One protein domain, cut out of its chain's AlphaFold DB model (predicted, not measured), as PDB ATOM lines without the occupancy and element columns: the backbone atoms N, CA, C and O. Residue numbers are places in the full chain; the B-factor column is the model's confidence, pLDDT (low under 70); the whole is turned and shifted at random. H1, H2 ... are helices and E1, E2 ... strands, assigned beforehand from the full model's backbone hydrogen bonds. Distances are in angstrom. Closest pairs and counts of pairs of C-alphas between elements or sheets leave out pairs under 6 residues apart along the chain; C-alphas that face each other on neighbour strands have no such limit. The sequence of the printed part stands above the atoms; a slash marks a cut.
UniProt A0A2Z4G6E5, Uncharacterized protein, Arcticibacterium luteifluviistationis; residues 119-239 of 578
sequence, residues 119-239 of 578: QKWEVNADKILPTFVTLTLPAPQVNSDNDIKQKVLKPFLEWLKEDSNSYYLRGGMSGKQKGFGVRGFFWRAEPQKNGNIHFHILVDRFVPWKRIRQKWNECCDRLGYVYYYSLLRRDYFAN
ATOM      1  N   GLN A 119     117.043 279.704 376.355       52.34
ATOM      2  CA  GLN A 119     116.873 280.865 375.487       52.34
ATOM      3  C   GLN A 119     116.859 280.439 374.010       52.34
ATOM      4  O   GLN A 119     117.423 279.415 373.625       52.34
ATOM      5  N   LYS A 120     116.207 281.228 373.150       49.84
ATOM      6  CA  LYS A 120     115.932 280.887 371.738       49.84
ATOM      7  C   LYS A 120     117.183 280.572 370.899       49.84
ATOM      8  O   LYS A 120     117.063 279.879 369.893       49.84
ATOM      9  N   TRP A 121     118.352 281.075 371.291       50.00
ATOM     10  CA  TRP A 121     119.641 280.842 370.623       50.00
ATOM     11  C   TRP A 121     120.393 279.598 371.116       50.00
ATOM     12  O   TRP A 121     121.345 279.174 370.475       50.00
ATOM     13  N   GLU A 122     119.967 278.970 372.214       48.69
ATOM     14  CA  GLU A 122     120.623 277.776 372.773       48.69
ATOM     15  C   GLU A 122     120.072 276.460 372.206       48.69
ATOM     16  O   GLU A 122     120.459 275.366 372.643       48.69
ATOM     17  N   VAL A 123     119.122 276.550 371.277       54.69
ATOM     18  CA  VAL A 123     118.408 275.402 370.728       54.69
ATOM     19  C   VAL A 123     119.254 274.750 369.633       54.69
ATOM     20  O   VAL A 123     119.244 275.184 368.485       54.69
ATOM     21  N   ASN A 124     119.990 273.702 370.008       60.69
ATOM     22  CA  ASN A 124     120.687 272.814 369.076       60.69
ATOM     23  C   ASN A 124     119.760 271.645 368.677       60.69
ATOM     24  O   ASN A 124     118.979 271.175 369.507       60.69
ATOM     25  N   ALA A 125     119.873 271.175 367.432       60.84
ATOM     26  CA  ALA A 125     119.171 270.019 366.878       60.84
ATOM     27  C   ALA A 125     119.361 268.736 367.710       60.84
ATOM     28  O   ALA A 125     118.466 267.901 367.735       60.84
ATOM     29  N   ASP A 126     120.469 268.608 368.444       65.62
ATOM     30  CA  ASP A 126     120.749 267.414 369.256       65.62
ATOM     31  C   ASP A 126     120.068 267.432 370.634       65.62
ATOM     32  O   ASP A 126     120.009 266.410 371.322       65.62
ATOM     33  N   LYS A 127     119.544 268.587 371.068       75.94
ATOM     34  CA  LYS A 127     118.890 268.709 372.376       75.94
ATOM     35  C   LYS A 127     117.472 268.147 372.316       75.94
ATOM     36  O   LYS A 127     116.704 268.430 371.396       75.94
ATOM     37  N   ILE A 128     117.102 267.419 373.366       85.88
ATOM     38  CA  ILE A 128     115.717 267.012 373.595       85.88
ATOM     39  C   ILE A 128     114.907 268.276 373.879       85.88
ATOM     40  O   ILE A 128     115.152 268.981 374.859       85.88
ATOM     41  N   LEU A 129     113.972 268.587 372.990       85.75
ATOM     42  CA  LEU A 129     113.060 269.712 373.132       85.75
ATOM     43  C   LEU A 129     111.733 269.334 372.475       85.75
ATOM     44  O   LEU A 129     111.644 269.360 371.243       85.75
ATOM     45  N   PRO A 130     110.703 268.993 373.270       88.50
ATOM     46  CA  PRO A 130     109.391 268.697 372.733       88.50
ATOM     47  C   PRO A 130     108.908 269.830 371.824       88.50
ATOM     48  O   PRO A 130     108.933 271.001 372.210       88.50
ATOM     49  N   THR A 131     108.460 269.487 370.619       88.19
ATOM     50  CA  THR A 131     107.920 270.437 369.641       88.19
ATOM     51  C   THR A 131     106.578 269.932 369.135       88.19
ATOM     52  O   THR A 131     106.461 268.789 368.690       88.19
ATOM     53  N   PHE A 132     105.559 270.790 369.201       90.81
ATOM     54  CA  PHE A 132     104.209 270.470 368.757       90.81
ATOM     55  C   PHE A 132     103.955 271.146 367.416       90.81
ATOM     56  O   PHE A 132     104.055 272.369 367.278       90.81
ATOM     57  N   VAL A 133     103.655 270.325 366.424       91.75
ATOM     58  CA  VAL A 133     103.524 270.698 365.025       91.75
ATOM     59  C   VAL A 133     102.136 270.310 364.567       91.75
ATOM     60  O   VAL A 133     101.681 269.193 364.808       91.75
ATOM     61  N   THR A 134     101.476 271.213 363.862       93.50
ATOM     62  CA  THR A 134     100.237 270.900 363.166       93.50
ATOM     63  C   THR A 134     100.467 270.966 361.662       93.50
ATOM     64  O   THR A 134     101.128 271.882 361.165       93.50
ATOM     65  N   LEU A 135      99.968 269.968 360.932       96.25
ATOM     66  CA  LEU A 135     100.146 269.829 359.487       96.25
ATOM     67  C   LEU A 135      98.790 269.801 358.790       96.25
ATOM     68  O   LEU A 135      97.906 269.024 359.153       96.25
ATOM     69  N   THR A 136      98.638 270.631 357.768       95.81
ATOM     70  CA  THR A 136      97.409 270.790 356.986       95.81
ATOM     71  C   THR A 136      97.708 270.625 355.504       95.81
ATOM     72  O   THR A 136      98.775 271.020 355.035       95.81
ATOM     73  N   LEU A 137      96.763 270.077 354.744       97.00
ATOM     74  CA  LEU A 137      96.878 270.052 353.290       97.00
ATOM     75  C   LEU A 137      96.804 271.472 352.701       97.00
ATOM     76  O   LEU A 137      95.911 272.235 353.075       97.00
ATOM     77  N   PRO A 138      97.687 271.827 351.753       96.00
ATOM     78  CA  PRO A 138      97.648 273.127 351.085       96.00
ATOM     79  C   PRO A 138      96.347 273.447 350.343       96.00
ATOM     80  O   PRO A 138      95.970 274.613 350.255       96.00
ATOM     81  N   ALA A 139      95.671 272.430 349.808       95.88
ATOM     82  CA  ALA A 139      94.491 272.570 348.959       95.88
ATOM     83  C   ALA A 139      93.381 271.578 349.382       95.88
ATOM     84  O   ALA A 139      93.632 270.730 350.247       95.88
ATOM     85  N   PRO A 140      92.150 271.688 348.839       96.00
ATOM     86  CA  PRO A 140      91.066 270.747 349.126       96.00
ATOM     87  C   PRO A 140      91.484 269.292 348.902       96.00
ATOM     88  O   PRO A 140      92.137 268.970 347.911       96.00
ATOM     89  N   GLN A 141      91.136 268.420 349.846       96.56
ATOM     90  CA  GLN A 141      91.498 267.011 349.822       96.56
ATOM     91  C   GLN A 141      90.790 266.266 348.681       96.56
ATOM     92  O   GLN A 141      89.573 266.136 348.708       96.56
ATOM     93  N   VAL A 142      91.564 265.717 347.739       96.00
ATOM     94  CA  VAL A 142      91.060 264.833 346.668       96.00
ATOM     95  C   VAL A 142      91.425 263.359 346.878       96.00
ATOM     96  O   VAL A 142      90.683 262.474 346.467       96.00
ATOM     97  N   ASN A 143      92.543 263.069 347.553       97.06
ATOM     98  CA  ASN A 143      92.970 261.701 347.847       97.06
ATOM     99  C   ASN A 143      92.359 261.158 349.147       97.06
ATOM    100  O   ASN A 143      91.946 261.909 350.038       97.06
ATOM    101  N   SER A 144      92.360 259.830 349.288       95.50
ATOM    102  CA  SER A 144      91.890 259.171 350.505       95.50
ATOM    103  C   SER A 144      92.786 259.486 351.714       95.50
ATOM    104  O   SER A 144      93.988 259.730 351.585       95.50
ATOM    105  N   ASP A 145      92.223 259.417 352.926       96.25
ATOM    106  CA  ASP A 145      93.005 259.591 354.162       96.25
ATOM    107  C   ASP A 145      94.169 258.589 354.261       96.25
ATOM    108  O   ASP A 145      95.215 258.904 354.830       96.25
ATOM    109  N   ASN A 146      93.995 257.379 353.721       95.31
ATOM    110  CA  ASN A 146      95.027 256.346 353.717       95.31
ATOM    111  C   ASN A 146      96.156 256.681 352.735       95.31
ATOM    112  O   ASN A 146      97.320 256.556 353.115       95.31
ATOM    113  N   ASP A 147      95.836 257.169 351.532       96.38
ATOM    114  CA  ASP A 147      96.843 257.633 350.570       96.38
ATOM    115  C   ASP A 147      97.698 258.746 351.166       96.38
ATOM    116  O   ASP A 147      98.924 258.692 351.093       96.38
ATOM    117  N   ILE A 148      97.070 259.727 351.817       97.88
ATOM    118  CA  ILE A 148      97.788 260.849 352.433       97.88
ATOM    119  C   ILE A 148      98.691 260.346 353.562       97.88
ATOM    120  O   ILE A 148      99.848 260.753 353.665       97.88
ATOM    121  N   LYS A 149      98.217 259.411 354.392       96.81
ATOM    122  CA  LYS A 149      99.054 258.827 355.451       96.81
ATOM    123  C   LYS A 149     100.262 258.080 354.884       96.81
ATOM    124  O   LYS A 149     101.360 258.230 355.416       96.81
ATOM    125  N   GLN A 150     100.081 257.299 353.821       96.25
ATOM    126  CA  GLN A 150     101.146 256.463 353.255       96.25
ATOM    127  C   GLN A 150     102.120 257.243 352.368       96.25
ATOM    128  O   GLN A 150     103.327 257.048 352.479       96.25
ATOM    129  N   LYS A 151     101.618 258.127 351.504       97.31
ATOM    130  CA  LYS A 151     102.414 258.818 350.477       97.31
ATOM    131  C   LYS A 151     102.928 260.188 350.928       97.31
ATOM    132  O   LYS A 151     103.884 260.686 350.341       97.31
ATOM    133  N   VAL A 152     102.332 260.781 351.970       97.81
ATOM    134  CA  VAL A 152     102.698 262.119 352.475       97.81
ATOM    135  C   VAL A 152     103.219 262.059 353.913       97.81
ATOM    136  O   VAL A 152     104.374 262.407 354.161       97.81
ATOM    137  N   LEU A 153     102.401 261.596 354.869       97.88
ATOM    138  CA  LEU A 153     102.763 261.616 356.294       97.88
ATOM    139  C   LEU A 153     103.933 260.682 356.615       97.88
ATOM    140  O   LEU A 153     104.854 261.094 357.313       97.88
ATOM    141  N   LYS A 154     103.907 259.436 356.134       96.62
ATOM    142  CA  LYS A 154     104.962 258.456 356.421       96.62
ATOM    143  C   LYS A 154     106.349 258.939 355.944       96.62
ATOM    144  O   LYS A 154     107.226 259.008 356.802       96.62
ATOM    145  N   PRO A 155     106.539 259.397 354.688       96.06
ATOM    146  CA  PRO A 155     107.813 259.981 354.254       96.06
ATOM    147  C   PRO A 155     108.240 261.209 355.067       96.06
ATOM    148  O   PRO A 155     109.424 261.415 355.316       96.06
ATOM    149  N   PHE A 156     107.282 262.032 355.509       96.12
ATOM    150  CA  PHE A 156     107.576 263.174 356.376       96.12
ATOM    151  C   PHE A 156     108.086 262.737 357.763       96.12
ATOM    152  O   PHE A 156     109.038 263.316 358.282       96.12
ATOM    153  N   LEU A 157     107.483 261.704 358.363       96.00
ATOM    154  CA  LEU A 157     107.935 261.140 359.641       96.00
ATOM    155  C   LEU A 157     109.295 260.440 359.513       96.00
ATOM    156  O   LEU A 157     110.111 260.542 360.423       96.00
ATOM    157  N   GLU A 158     109.553 259.748 358.404       93.88
ATOM    158  CA  GLU A 158     110.856 259.129 358.122       93.88
ATOM    159  C   GLU A 158     111.961 260.186 358.041       93.88
ATOM    160  O   GLU A 158     112.977 260.053 358.716       93.88
ATOM    161  N   TRP A 159     111.702 261.293 357.342       92.44
ATOM    162  CA  TRP A 159     112.613 262.436 357.285       92.44
ATOM    163  C   TRP A 159     112.915 263.052 358.662       92.44
ATOM    164  O   TRP A 159     114.050 263.433 358.938       92.44
ATOM    165  N   LEU A 160     111.924 263.142 359.558       91.75
ATOM    166  CA  LEU A 160     112.154 263.627 360.925       91.75
ATOM    167  C   LEU A 160     113.109 262.715 361.713       91.75
ATOM    168  O   LEU A 160     113.897 263.206 362.525       91.75
ATOM    169  N   LYS A 161     113.032 261.401 361.473       90.81
ATOM    170  CA  LYS A 161     113.830 260.379 362.163       90.81
ATOM    171  C   LYS A 161     115.259 260.253 361.639       90.81
ATOM    172  O   LYS A 161     116.090 259.716 362.365       90.81
ATOM    173  N   GLU A 162     115.538 260.686 360.408       86.56
ATOM    174  CA  GLU A 162     116.898 260.670 359.854       86.56
ATOM    175  C   GLU A 162     117.878 261.375 360.806       86.56
ATOM    176  O   GLU A 162     117.535 262.393 361.410       86.56
ATOM    177  N   ASP A 163     119.082 260.814 360.952       77.44
ATOM    178  CA  ASP A 163     120.087 261.262 361.923       77.44
ATOM    179  C   ASP A 163     120.430 262.756 361.752       77.44
ATOM    180  O   ASP A 163     120.568 263.257 360.627       77.44
ATOM    181  N   SER A 164     120.586 263.471 362.872       67.38
ATOM    182  CA  SER A 164     121.005 264.875 362.897       67.38
ATOM    183  C   SER A 164     122.432 265.067 362.368       67.38
ATOM    184  O   SER A 164     122.736 266.141 361.846       67.38
ATOM    185  N   ASN A 165     123.273 264.028 362.425       67.31
ATOM    186  CA  ASN A 165     124.647 264.042 361.900       67.31
ATOM    187  C   ASN A 165     124.738 263.790 360.390       67.31
ATOM    188  O   ASN A 165     125.812 263.875 359.796       67.31
ATOM    189  N   SER A 166     123.623 263.456 359.743       67.38
ATOM    190  CA  SER A 166     123.600 263.264 358.299       67.38
ATOM    191  C   SER A 166     123.458 264.613 357.599       67.38
ATOM    192  O   SER A 166     122.470 265.310 357.805       67.38
ATOM    193  N   TYR A 167     124.400 264.970 356.724       74.19
ATOM    194  CA  TYR A 167     124.363 266.213 355.943       74.19
ATOM    195  C   TYR A 167     124.286 265.928 354.444       74.19
ATOM    196  O   TYR A 167     124.748 264.892 353.955       74.19
ATOM    197  N   TYR A 168     123.683 266.842 353.682       69.38
ATOM    198  CA  TYR A 168     123.826 266.824 352.225       69.38
ATOM    199  C   TYR A 168     125.281 267.158 351.874       69.38
ATOM    200  O   TYR A 168     125.792 268.190 352.298       69.38
ATOM    201  N   LEU A 169     125.942 266.277 351.119       69.94
ATOM    202  CA  LEU A 169     127.366 266.410 350.783       69.94
ATOM    203  C   LEU A 169     127.611 267.267 349.529       69.94
ATOM    204  O   LEU A 169     128.701 267.796 349.349       69.94
ATOM    205  N   ARG A 170     126.621 267.379 348.632       67.69
ATOM    206  CA  ARG A 170     126.718 268.096 347.347       67.69
ATOM    207  C   ARG A 170     125.378 268.758 346.983       67.69
ATOM    208  O   ARG A 170     124.328 268.347 347.478       67.69
ATOM    209  N   GLY A 171     125.415 269.771 346.111       73.31
ATOM    210  CA  GLY A 171     124.241 270.507 345.603       73.31
ATOM    211  C   GLY A 171     123.807 271.707 346.462       73.31
ATOM    212  O   GLY A 171     124.415 272.004 347.485       73.31
ATOM    213  N   GLY A 172     122.719 272.392 346.085       64.56
ATOM    214  CA  GLY A 172     122.228 273.616 346.761       64.56
ATOM    215  C   GLY A 172     121.738 273.440 348.212       64.56
ATOM    216  O   GLY A 172     121.350 274.401 348.879       64.56
ATOM    217  N   MET A 173     121.743 272.205 348.717       65.81
ATOM    218  CA  MET A 173     121.446 271.862 350.110       65.81
ATOM    219  C   MET A 173     122.696 271.443 350.894       65.81
ATOM    220  O   MET A 173     122.553 271.098 352.066       65.81
ATOM    221  N   SER A 174     123.885 271.489 350.277       73.81
ATOM    222  CA  SER A 174     125.154 271.095 350.894       73.81
ATOM    223  C   SER A 174     125.358 271.757 352.261       73.81
ATOM    224  O   SER A 174     125.022 272.928 352.449       73.81
ATOM    225  N   GLY A 175     125.827 270.980 353.240       69.75
ATOM    226  CA  GLY A 175     126.034 271.430 354.621       69.75
ATOM    227  C   GLY A 175     124.760 271.573 355.467       69.75
ATOM    228  O   GLY A 175     124.851 271.869 356.658       69.75
ATOM    229  N   LYS A 176     123.559 271.334 354.919       67.50
ATOM    230  CA  LYS A 176     122.321 271.264 355.719       67.50
ATOM    231  C   LYS A 176     122.098 269.844 356.240       67.50
ATOM    232  O   LYS A 176     122.340 268.878 355.520       67.50
ATOM    233  N   GLN A 177     121.564 269.729 357.455       70.50
ATOM    234  CA  GLN A 177     121.154 268.442 358.031       70.50
ATOM    235  C   GLN A 177     120.092 267.764 357.149       70.50
ATOM    236  O   GLN A 177     119.246 268.441 356.545       70.50
ATOM    237  N   LYS A 178     120.129 266.436 357.055       74.06
ATOM    238  CA  LYS A 178     119.162 265.620 356.316       74.06
ATOM    239  C   LYS A 178     117.895 265.417 357.144       74.06
ATOM    240  O   LYS A 178     116.840 265.793 356.640       74.06
ATOM    241  N   GLY A 179     118.019 265.060 358.424       81.12
ATOM    242  CA  GLY A 179     116.919 264.975 359.392       81.12
ATOM    243  C   GLY A 179     117.192 265.705 360.708       81.12
ATOM    244  O   GLY A 179     117.927 266.693 360.733       81.12
ATOM    245  N   PHE A 180     116.546 265.248 361.784       84.44
ATOM    246  CA  PHE A 180     116.630 265.848 363.125       84.44
ATOM    247  C   PHE A 180     116.888 264.827 364.240       84.44
ATOM    248  O   PHE A 180     116.890 265.202 365.408       84.44
ATOM    249  N   GLY A 181     117.079 263.546 363.915       86.56
ATOM    250  CA  GLY A 181     117.317 262.492 364.901       86.56
ATOM    251  C   GLY A 181     116.157 262.312 365.886       86.56
ATOM    252  O   GLY A 181     116.389 262.006 367.059       86.56
ATOM    253  N   VAL A 182     114.914 262.543 365.439       90.25
ATOM    254  CA  VAL A 182     113.711 262.367 366.268       90.25
ATOM    255  C   VAL A 182     113.614 260.907 366.707       90.25
ATOM    256  O   VAL A 182     113.423 260.016 365.874       90.25
ATOM    257  N   ARG A 183     113.717 260.652 368.019       91.06
ATOM    258  CA  ARG A 183     113.582 259.298 368.589       91.06
ATOM    259  C   ARG A 183     112.141 259.037 369.002       91.06
ATOM    260  O   ARG A 183     111.547 258.030 368.615       91.06
ATOM    261  N   GLY A 184     111.572 259.960 369.769       93.19
ATOM    262  CA  GLY A 184     110.187 259.935 370.217       93.19
ATOM    263  C   GLY A 184     109.297 260.836 369.364       93.19
ATOM    264  O   GLY A 184     109.520 262.041 369.266       93.19
ATOM    265  N   PHE A 185     108.240 260.266 368.788       95.31
ATOM    266  CA  PHE A 185     107.168 261.038 368.164       95.31
ATOM    267  C   PHE A 185     105.801 260.418 368.429       95.31
ATOM    268  O   PHE A 185     105.662 259.202 368.572       95.31
ATOM    269  N   PHE A 186     104.777 261.259 368.404       96.38
ATOM    270  CA  PHE A 186     103.374 260.880 368.387       96.38
ATOM    271  C   PHE A 186     102.657 261.695 367.314       96.38
ATOM    272  O   PHE A 186     102.918 262.886 367.173       96.38
ATOM    273  N   TRP A 187     101.730 261.085 366.581       96.00
ATOM    274  CA  TRP A 187     100.833 261.805 365.688       96.00
ATOM    275  C   TRP A 187      99.385 261.363 365.867       96.00
ATOM    276  O   TRP A 187      99.104 260.194 366.137       96.00
ATOM    277  N   ARG A 188      98.457 262.297 365.650       94.38
ATOM    278  CA  ARG A 188      97.012 262.055 365.605       94.38
ATOM    279  C   ARG A 188      96.397 262.783 364.416       94.38
ATOM    280  O   ARG A 188      96.617 263.976 364.241       94.38
ATOM    281  N   ALA A 189      95.621 262.055 363.625       94.31
ATOM    282  CA  ALA A 189      94.833 262.575 362.523       94.31
ATOM    283  C   ALA A 189      93.459 263.051 363.011       94.31
ATOM    284  O   ALA A 189      92.823 262.409 363.854       94.31
ATOM    285  N   GLU A 190      92.991 264.155 362.448       91.38
ATOM    286  CA  GLU A 190      91.638 264.663 362.632       91.38
ATOM    287  C   GLU A 190      91.107 265.308 361.351       91.38
ATOM    288  O   GLU A 190      91.900 265.790 360.541       91.38
ATOM    289  N   PRO A 191      89.785 265.346 361.157       91.00
ATOM    290  CA  PRO A 191      89.189 266.169 360.119       91.00
ATOM    291  C   PRO A 191      89.186 267.643 360.563       91.00
ATOM    292  O   PRO A 191      88.829 267.978 361.694       91.00
ATOM    293  N   GLN A 192      89.557 268.546 359.664       89.88
ATOM    294  CA  GLN A 192      89.317 269.977 359.833       89.88
ATOM    295  C   GLN A 192      87.866 270.337 359.508       89.88
ATOM    296  O   GLN A 192      87.139 269.574 358.878       89.88
ATOM    297  N   LYS A 193      87.457 271.562 359.869       87.38
ATOM    298  CA  LYS A 193      86.125 272.103 359.533       87.38
ATOM    299  C   LYS A 193      85.825 272.107 358.029       87.38
ATOM    300  O   LYS A 193      84.667 272.085 357.649       87.38
ATOM    301  N   ASN A 194      86.855 272.176 357.187       88.12
ATOM    302  CA  ASN A 194      86.734 272.121 355.727       88.12
ATOM    303  C   ASN A 194      86.766 270.684 355.171       88.12
ATOM    304  O   ASN A 194      86.834 270.517 353.960       88.12
ATOM    305  N   GLY A 195      86.791 269.658 356.028       89.81
ATOM    306  CA  GLY A 195      86.874 268.257 355.625       89.81
ATOM    307  C   GLY A 195      88.283 267.760 355.287       89.81
ATOM    308  O   GLY A 195      88.463 266.555 355.127       89.81
ATOM    309  N   ASN A 196      89.312 268.606 355.231       95.06
ATOM    310  CA  ASN A 196      90.674 268.121 355.000       95.06
ATOM    311  C   ASN A 196      91.192 267.347 356.217       95.06
ATOM    312  O   ASN A 196      90.937 267.722 357.362       95.06
ATOM    313  N   ILE A 197      91.965 266.291 355.979       95.44
ATOM    314  CA  ILE A 197      92.729 265.631 357.031       95.44
ATOM    315  C   ILE A 197      93.816 266.574 357.551       95.44
ATOM    316  O   ILE A 197      94.464 267.311 356.802       95.44
ATOM    317  N   HIS A 198      94.010 266.533 358.858       94.94
ATOM    318  CA  HIS A 198      94.961 267.345 359.589       94.94
ATOM    319  C   HIS A 198      95.674 266.494 360.623       94.94
ATOM    320  O   HIS A 198      95.078 265.590 361.212       94.94
ATOM    321  N   PHE A 199      96.953 266.777 360.841       96.00
ATOM    322  CA  PHE A 199      97.778 266.006 361.758       96.00
ATOM    323  C   PHE A 199      98.296 266.888 362.881       96.00
ATOM    324  O   PHE A 199      98.934 267.907 362.635       96.00
ATOM    325  N   HIS A 200      98.069 266.440 364.110       94.50
ATOM    326  CA  HIS A 200      98.771 266.904 365.301       94.50
ATOM    327  C   HIS A 200      99.973 266.006 365.510       94.50
ATOM    328  O   HIS A 200      99.792 264.794 365.618       94.50
ATOM    329  N   ILE A 201     101.173 266.569 365.567       94.75
ATOM    330  CA  ILE A 201     102.417 265.829 365.752       94.75
ATOM    331  C   ILE A 201     103.174 266.412 366.938       94.75
ATOM    332  O   ILE A 201     103.415 267.611 367.009       94.75
ATOM    333  N   LEU A 202     103.578 265.542 367.852       94.25
ATOM    334  CA  LEU A 202     104.519 265.846 368.917       94.25
ATOM    335  C   LEU A 202     105.827 265.116 368.615       94.25
ATOM    336  O   LEU A 202     105.810 263.903 368.413       94.25
ATOM    337  N   VAL A 203     106.941 265.840 368.596       93.12
ATOM    338  CA  VAL A 203     108.298 265.285 368.438       93.12
ATOM    339  C   VAL A 203     109.178 265.696 369.613       93.12
ATOM    340  O   VAL A 203     108.920 266.720 370.234       93.12
ATOM    341  N   ASP A 204     110.219 264.923 369.903       91.31
ATOM    342  CA  ASP A 204     111.196 265.142 370.985       91.31
ATOM    343  C   ASP A 204     112.373 266.061 370.625       91.31
ATOM    344  O   ASP A 204     113.304 266.213 371.421       91.31
ATOM    345  N   ARG A 205     112.386 266.634 369.423       87.62
ATOM    346  CA  ARG A 205     113.459 267.514 368.949       87.62
ATOM    347  C   ARG A 205     112.917 268.856 368.521       87.62
ATOM    348  O   ARG A 205     111.787 268.968 368.041       87.62
ATOM    349  N   PHE A 206     113.765 269.871 368.642       84.56
ATOM    350  CA  PHE A 206     113.490 271.135 367.991       84.56
ATOM    351  C   PHE A 206     113.582 270.974 366.485       84.56
ATOM    352  O   PHE A 206     114.587 270.501 365.957       84.56
ATOM    353  N   VAL A 207     112.561 271.459 365.790       82.50
ATOM    354  CA  VAL A 207     112.548 271.446 364.336       82.50
ATOM    355  C   VAL A 207     112.170 272.838 363.819       82.50
ATOM    356  O   VAL A 207     111.089 273.344 364.139       82.50
ATOM    357  N   PRO A 208     113.022 273.499 363.010       84.38
ATOM    358  CA  PRO A 208     112.719 274.822 362.484       84.38
ATOM    359  C   PRO A 208     111.467 274.823 361.600       84.38
ATOM    360  O   PRO A 208     111.357 274.048 360.648       84.38
ATOM    361  N   TRP A 209     110.562 275.779 361.831       86.50
ATOM    362  CA  TRP A 209     109.299 275.875 361.084       86.50
ATOM    363  C   TRP A 209     109.480 275.971 359.568       86.50
ATOM    364  O   TRP A 209     108.708 275.375 358.822       86.50
ATOM    365  N   LYS A 210     110.522 276.674 359.096       87.25
ATOM    366  CA  LYS A 210     110.821 276.786 357.659       87.25
ATOM    367  C   LYS A 210     111.113 275.416 357.044       87.25
ATOM    368  O   LYS A 210     110.638 275.128 355.953       87.25
ATOM    369  N   ARG A 211     111.862 274.577 357.768       87.38
ATOM    370  CA  ARG A 211     112.264 273.232 357.339       87.38
ATOM    371  C   ARG A 211     111.071 272.284 357.320       87.38
ATOM    372  O   ARG A 211     110.879 271.594 356.327       87.38
ATOM    373  N   ILE A 212     110.244 272.311 358.369       91.50
ATOM    374  CA  ILE A 212     108.994 271.537 358.418       91.50
ATOM    375  C   ILE A 212     108.079 271.907 357.258       91.50
ATOM    376  O   ILE A 212     107.643 271.018 356.536       91.50
ATOM    377  N   ARG A 213     107.822 273.205 357.049       94.31
ATOM    378  CA  ARG A 213     106.945 273.663 355.968       94.31
ATOM    379  C   ARG A 213     107.458 273.216 354.609       94.31
ATOM    380  O   ARG A 213     106.686 272.690 353.817       94.31
ATOM    381  N   GLN A 214     108.752 273.417 354.355       92.06
ATOM    382  CA  GLN A 214     109.381 273.022 353.100       92.06
ATOM    383  C   GLN A 214     109.200 271.524 352.851       92.06
ATOM    384  O   GLN A 214     108.702 271.151 351.791       92.06
ATOM    385  N   LYS A 215     109.537 270.673 353.831       93.69
ATOM    386  CA  LYS A 215     109.433 269.223 353.649       93.69
ATOM    387  C   LYS A 215     107.990 268.744 353.547       93.69
ATOM    388  O   LYS A 215     107.688 267.891 352.723       93.69
ATOM    389  N   TRP A 216     107.090 269.288 354.362       96.88
ATOM    390  CA  TRP A 216     105.676 268.935 354.295       96.88
ATOM    391  C   TRP A 216     105.074 269.295 352.934       96.88
ATOM    392  O   TRP A 216     104.422 268.456 352.320       96.88
ATOM    393  N   ASN A 217     105.366 270.494 352.419       97.00
ATOM    394  CA  ASN A 217     104.946 270.912 351.081       97.00
ATOM    395  C   ASN A 217     105.531 270.009 349.991       97.00
ATOM    396  O   ASN A 217     104.785 269.588 349.116       97.00
ATOM    397  N   GLU A 218     106.815 269.651 350.075       95.38
ATOM    398  CA  GLU A 218     107.446 268.692 349.155       95.38
ATOM    399  C   GLU A 218     106.715 267.337 349.158       95.38
ATOM    400  O   GLU A 218     106.393 266.802 348.100       95.38
ATOM    401  N   CYS A 219     106.394 266.792 350.336       96.81
ATOM    402  CA  CYS A 219     105.637 265.544 350.447       96.81
ATOM    403  C   CYS A 219     104.215 265.685 349.879       96.81
ATOM    404  O   CYS A 219     103.739 264.782 349.195       96.81
ATOM    405  N   CYS A 220     103.533 266.800 350.154       97.62
ATOM    406  CA  CYS A 220     102.190 267.075 349.645       97.62
ATOM    407  C   CYS A 220     102.165 267.223 348.116       97.62
ATOM    408  O   CYS A 220     101.196 266.806 347.479       97.62
ATOM    409  N   ASP A 221     103.207 267.802 347.521       96.69
ATOM    410  CA  ASP A 221     103.262 268.048 346.079       96.69
ATOM    411  C   ASP A 221     103.453 266.770 345.253       96.69
ATOM    412  O   ASP A 221     103.077 266.733 344.089       96.69
ATOM    413  N   ARG A 222     103.893 265.665 345.875       95.62
ATOM    414  CA  ARG A 222     103.872 264.328 345.243       95.62
ATOM    415  C   ARG A 222     102.466 263.888 344.828       95.62
ATOM    416  O   ARG A 222     102.327 263.037 343.958       95.62
ATOM    417  N   LEU A 223     101.438 264.444 345.469       97.06
ATOM    418  CA  LEU A 223     100.028 264.260 345.116       97.06
ATOM    419  C   LEU A 223      99.423 265.518 344.458       97.06
ATOM    420  O   LEU A 223      98.209 265.617 344.321       97.06
ATOM    421  N   GLY A 224     100.247 266.501 344.083       97.06
ATOM    422  CA  GLY A 224      99.828 267.725 343.396       97.06
ATOM    423  C   GLY A 224      99.160 268.786 344.276       97.06
ATOM    424  O   GLY A 224      98.628 269.760 343.749       97.06
ATOM    425  N   TYR A 225      99.168 268.658 345.609       97.81
ATOM    426  CA  TYR A 225      98.462 269.611 346.482       97.81
ATOM    427  C   TYR A 225      99.053 271.028 346.464       97.81
ATOM    428  O   TYR A 225      98.303 271.999 346.581       97.81
ATOM    429  N   VAL A 226     100.378 271.172 346.348       97.50
ATOM    430  CA  VAL A 226     101.018 272.499 346.284       97.50
ATOM    431  C   VAL A 226     100.791 273.114 344.909       97.50
ATOM    432  O   VAL A 226     100.426 274.288 344.823       97.50
ATOM    433  N   TYR A 227     100.921 272.316 343.849       96.62
ATOM    434  CA  TYR A 227     100.534 272.719 342.502       96.62
ATOM    435  C   TYR A 227      99.074 273.199 342.427       96.62
ATOM    436  O   TYR A 227      98.817 274.314 341.971       96.62
ATOM    437  N   TYR A 228      98.122 272.428 342.956       96.69
ATOM    438  CA  TYR A 228      96.706 272.795 342.936       96.69
ATOM    439  C   TYR A 228      96.422 274.058 343.763       96.69
ATOM    440  O   TYR A 228      95.684 274.938 343.323       96.69
ATOM    441  N   TYR A 229      97.075 274.216 344.920       97.06
ATOM    442  CA  TYR A 229      97.029 275.472 345.672       97.06
ATOM    443  C   TYR A 229      97.522 276.663 344.836       97.06
ATOM    444  O   TYR A 229      96.894 277.721 344.858       97.06
ATOM    445  N   SER A 230      98.627 276.498 344.103       97.00
ATOM    446  CA  SER A 230      99.184 277.549 343.246       97.00
ATOM    447  C   SER A 230      98.190 277.975 342.163       97.00
ATOM    448  O   SER A 230      97.954 279.175 342.008       97.00
ATOM    449  N   LEU A 231      97.539 277.018 341.489       96.56
ATOM    450  CA  LEU A 231      96.493 277.300 340.500       96.56
ATOM    451  C   LEU A 231      95.324 278.077 341.111       96.56
ATOM    452  O   LEU A 231      94.995 279.158 340.627       96.56
ATOM    453  N   LEU A 232      94.770 277.592 342.228       95.38
ATOM    454  CA  LEU A 232      93.662 278.258 342.923       95.38
ATOM    455  C   LEU A 232      94.019 279.681 343.370       95.38
ATOM    456  O   LEU A 232      93.160 280.556 343.411       95.38
ATOM    457  N   ARG A 233      95.280 279.932 343.741       94.94
ATOM    458  CA  ARG A 233      95.728 281.278 344.126       94.94
ATOM    459  C   ARG A 233      95.906 282.204 342.940       94.94
ATOM    460  O   ARG A 233      95.558 283.373 343.067       94.94
ATOM    461  N   ARG A 234      96.431 281.705 341.824       94.38
ATOM    462  CA  ARG A 234      96.547 282.486 340.587       94.38
ATOM    463  C   ARG A 234      95.173 282.880 340.066       94.38
ATOM    464  O   ARG A 234      94.980 284.048 339.767       94.38
ATOM    465  N   ASP A 235      94.230 281.943 340.073       94.56
ATOM    466  CA  ASP A 235      92.835 282.196 339.713       94.56
ATOM    467  C   ASP A 235      92.176 283.213 340.662       94.56
ATOM    468  O   ASP A 235      91.681 284.253 340.234       94.56
ATOM    469  N   TYR A 236      92.301 283.006 341.980       93.38
ATOM    470  CA  TYR A 236      91.771 283.935 342.985       93.38
ATOM    471  C   TYR A 236      92.300 285.373 342.835       93.38
ATOM    472  O   TYR A 236      91.604 286.321 343.196       93.38
ATOM    473  N   PHE A 237      93.526 285.543 342.336       95.12
ATOM    474  CA  PHE A 237      94.154 286.844 342.105       95.12
ATOM    475  C   PHE A 237      94.305 287.186 340.614       95.12
ATOM    476  O   PHE A 237      95.161 288.005 340.270       95.12
ATOM    477  N   ALA A 238      93.492 286.593 339.732       93.31
ATOM    478  CA  ALA A 238      93.576 286.826 338.288       93.31
ATOM    479  C   ALA A 238      93.410 288.316 337.938       93.31
ATOM    480  O   ALA A 238      94.120 288.842 337.088       93.31
ATOM    481  N   ASN A 239      92.556 289.018 338.689       94.31
ATOM    482  CA  ASN A 239      92.299 290.456 338.546       94.31
ATOM    483  C   ASN A 239      93.167 291.325 339.480       94.31
ATOM    484  O   ASN A 239      92.795 292.447 339.824       94.31
TER     485      ASN A 239
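AT A GLANCE: This is residues 119 to 239 of the 578 residues of an uncharacterized protein of Arcticibacterium luteifluviistationis (UniProt A0A2Z4G6E5). A three-stranded sheet has H1 and H2 packed over one face, the other bare; H3 turns off H2's end, and residues 233 to 239 stick out. The 121 printed residues hold three named helices and three strands, E1 H1 E2 E3 H2 H3, class mixed. The sheet, E1 E3 E2, is antiparallel. The whole is compact, radius of gyration of the C-alphas 15.8 A, spans 44 by 33 by 29 A.

IN THESE COORDINATES: E1, residues 128 to 136, 25.0 A, begins at C-alpha 128 (115.717, 267.012, 373.595). H1, 145 to 161, 22.3 A, has a kink of 30 degrees near residue 152. E2 is 185 to 191, 20.4 A; E3 197 to 205, 24.0 A; H2 209 to 221, 18.0 A. H3, 225 to 236, 16.2 A, ends at C-alpha 236 (91.771, 283.935, 342.985).

HOW THE PARTS SIT: E1 and E3 are antiparallel, N 131 and O 203 2.8 A apart; hairpin E2 and E3 has N 188 and O 200 at 2.8 A. E1, H1, E2 form a split strand-helix-strand unit, E3 between its strands, crossover right-handed. H1 is on the sheet, height 10.4 A, over E3 and E2. H1 and H2 touch, closest C-alphas Val 152 and Cys 219, 4.9 A, a steep tilt of 39 degrees, opposite ways. H2 and H3 only just touch, only at the corner, with 3 pairs of C-alphas within 8 A, closest Asn 217 and Val 226, 6.4 A. Every O i to N i+4 pair is within hydrogen-bond range in H2 and H3, 10 of 13 in H1.

THE WHOLE: The farthest C-alphas, Ile 128 and Asn 239, are 48.2 A apart. The printed part has no cut; link H1 to E2 is long. pLDDT is under 70 in 18 residues, among them 119 to 126.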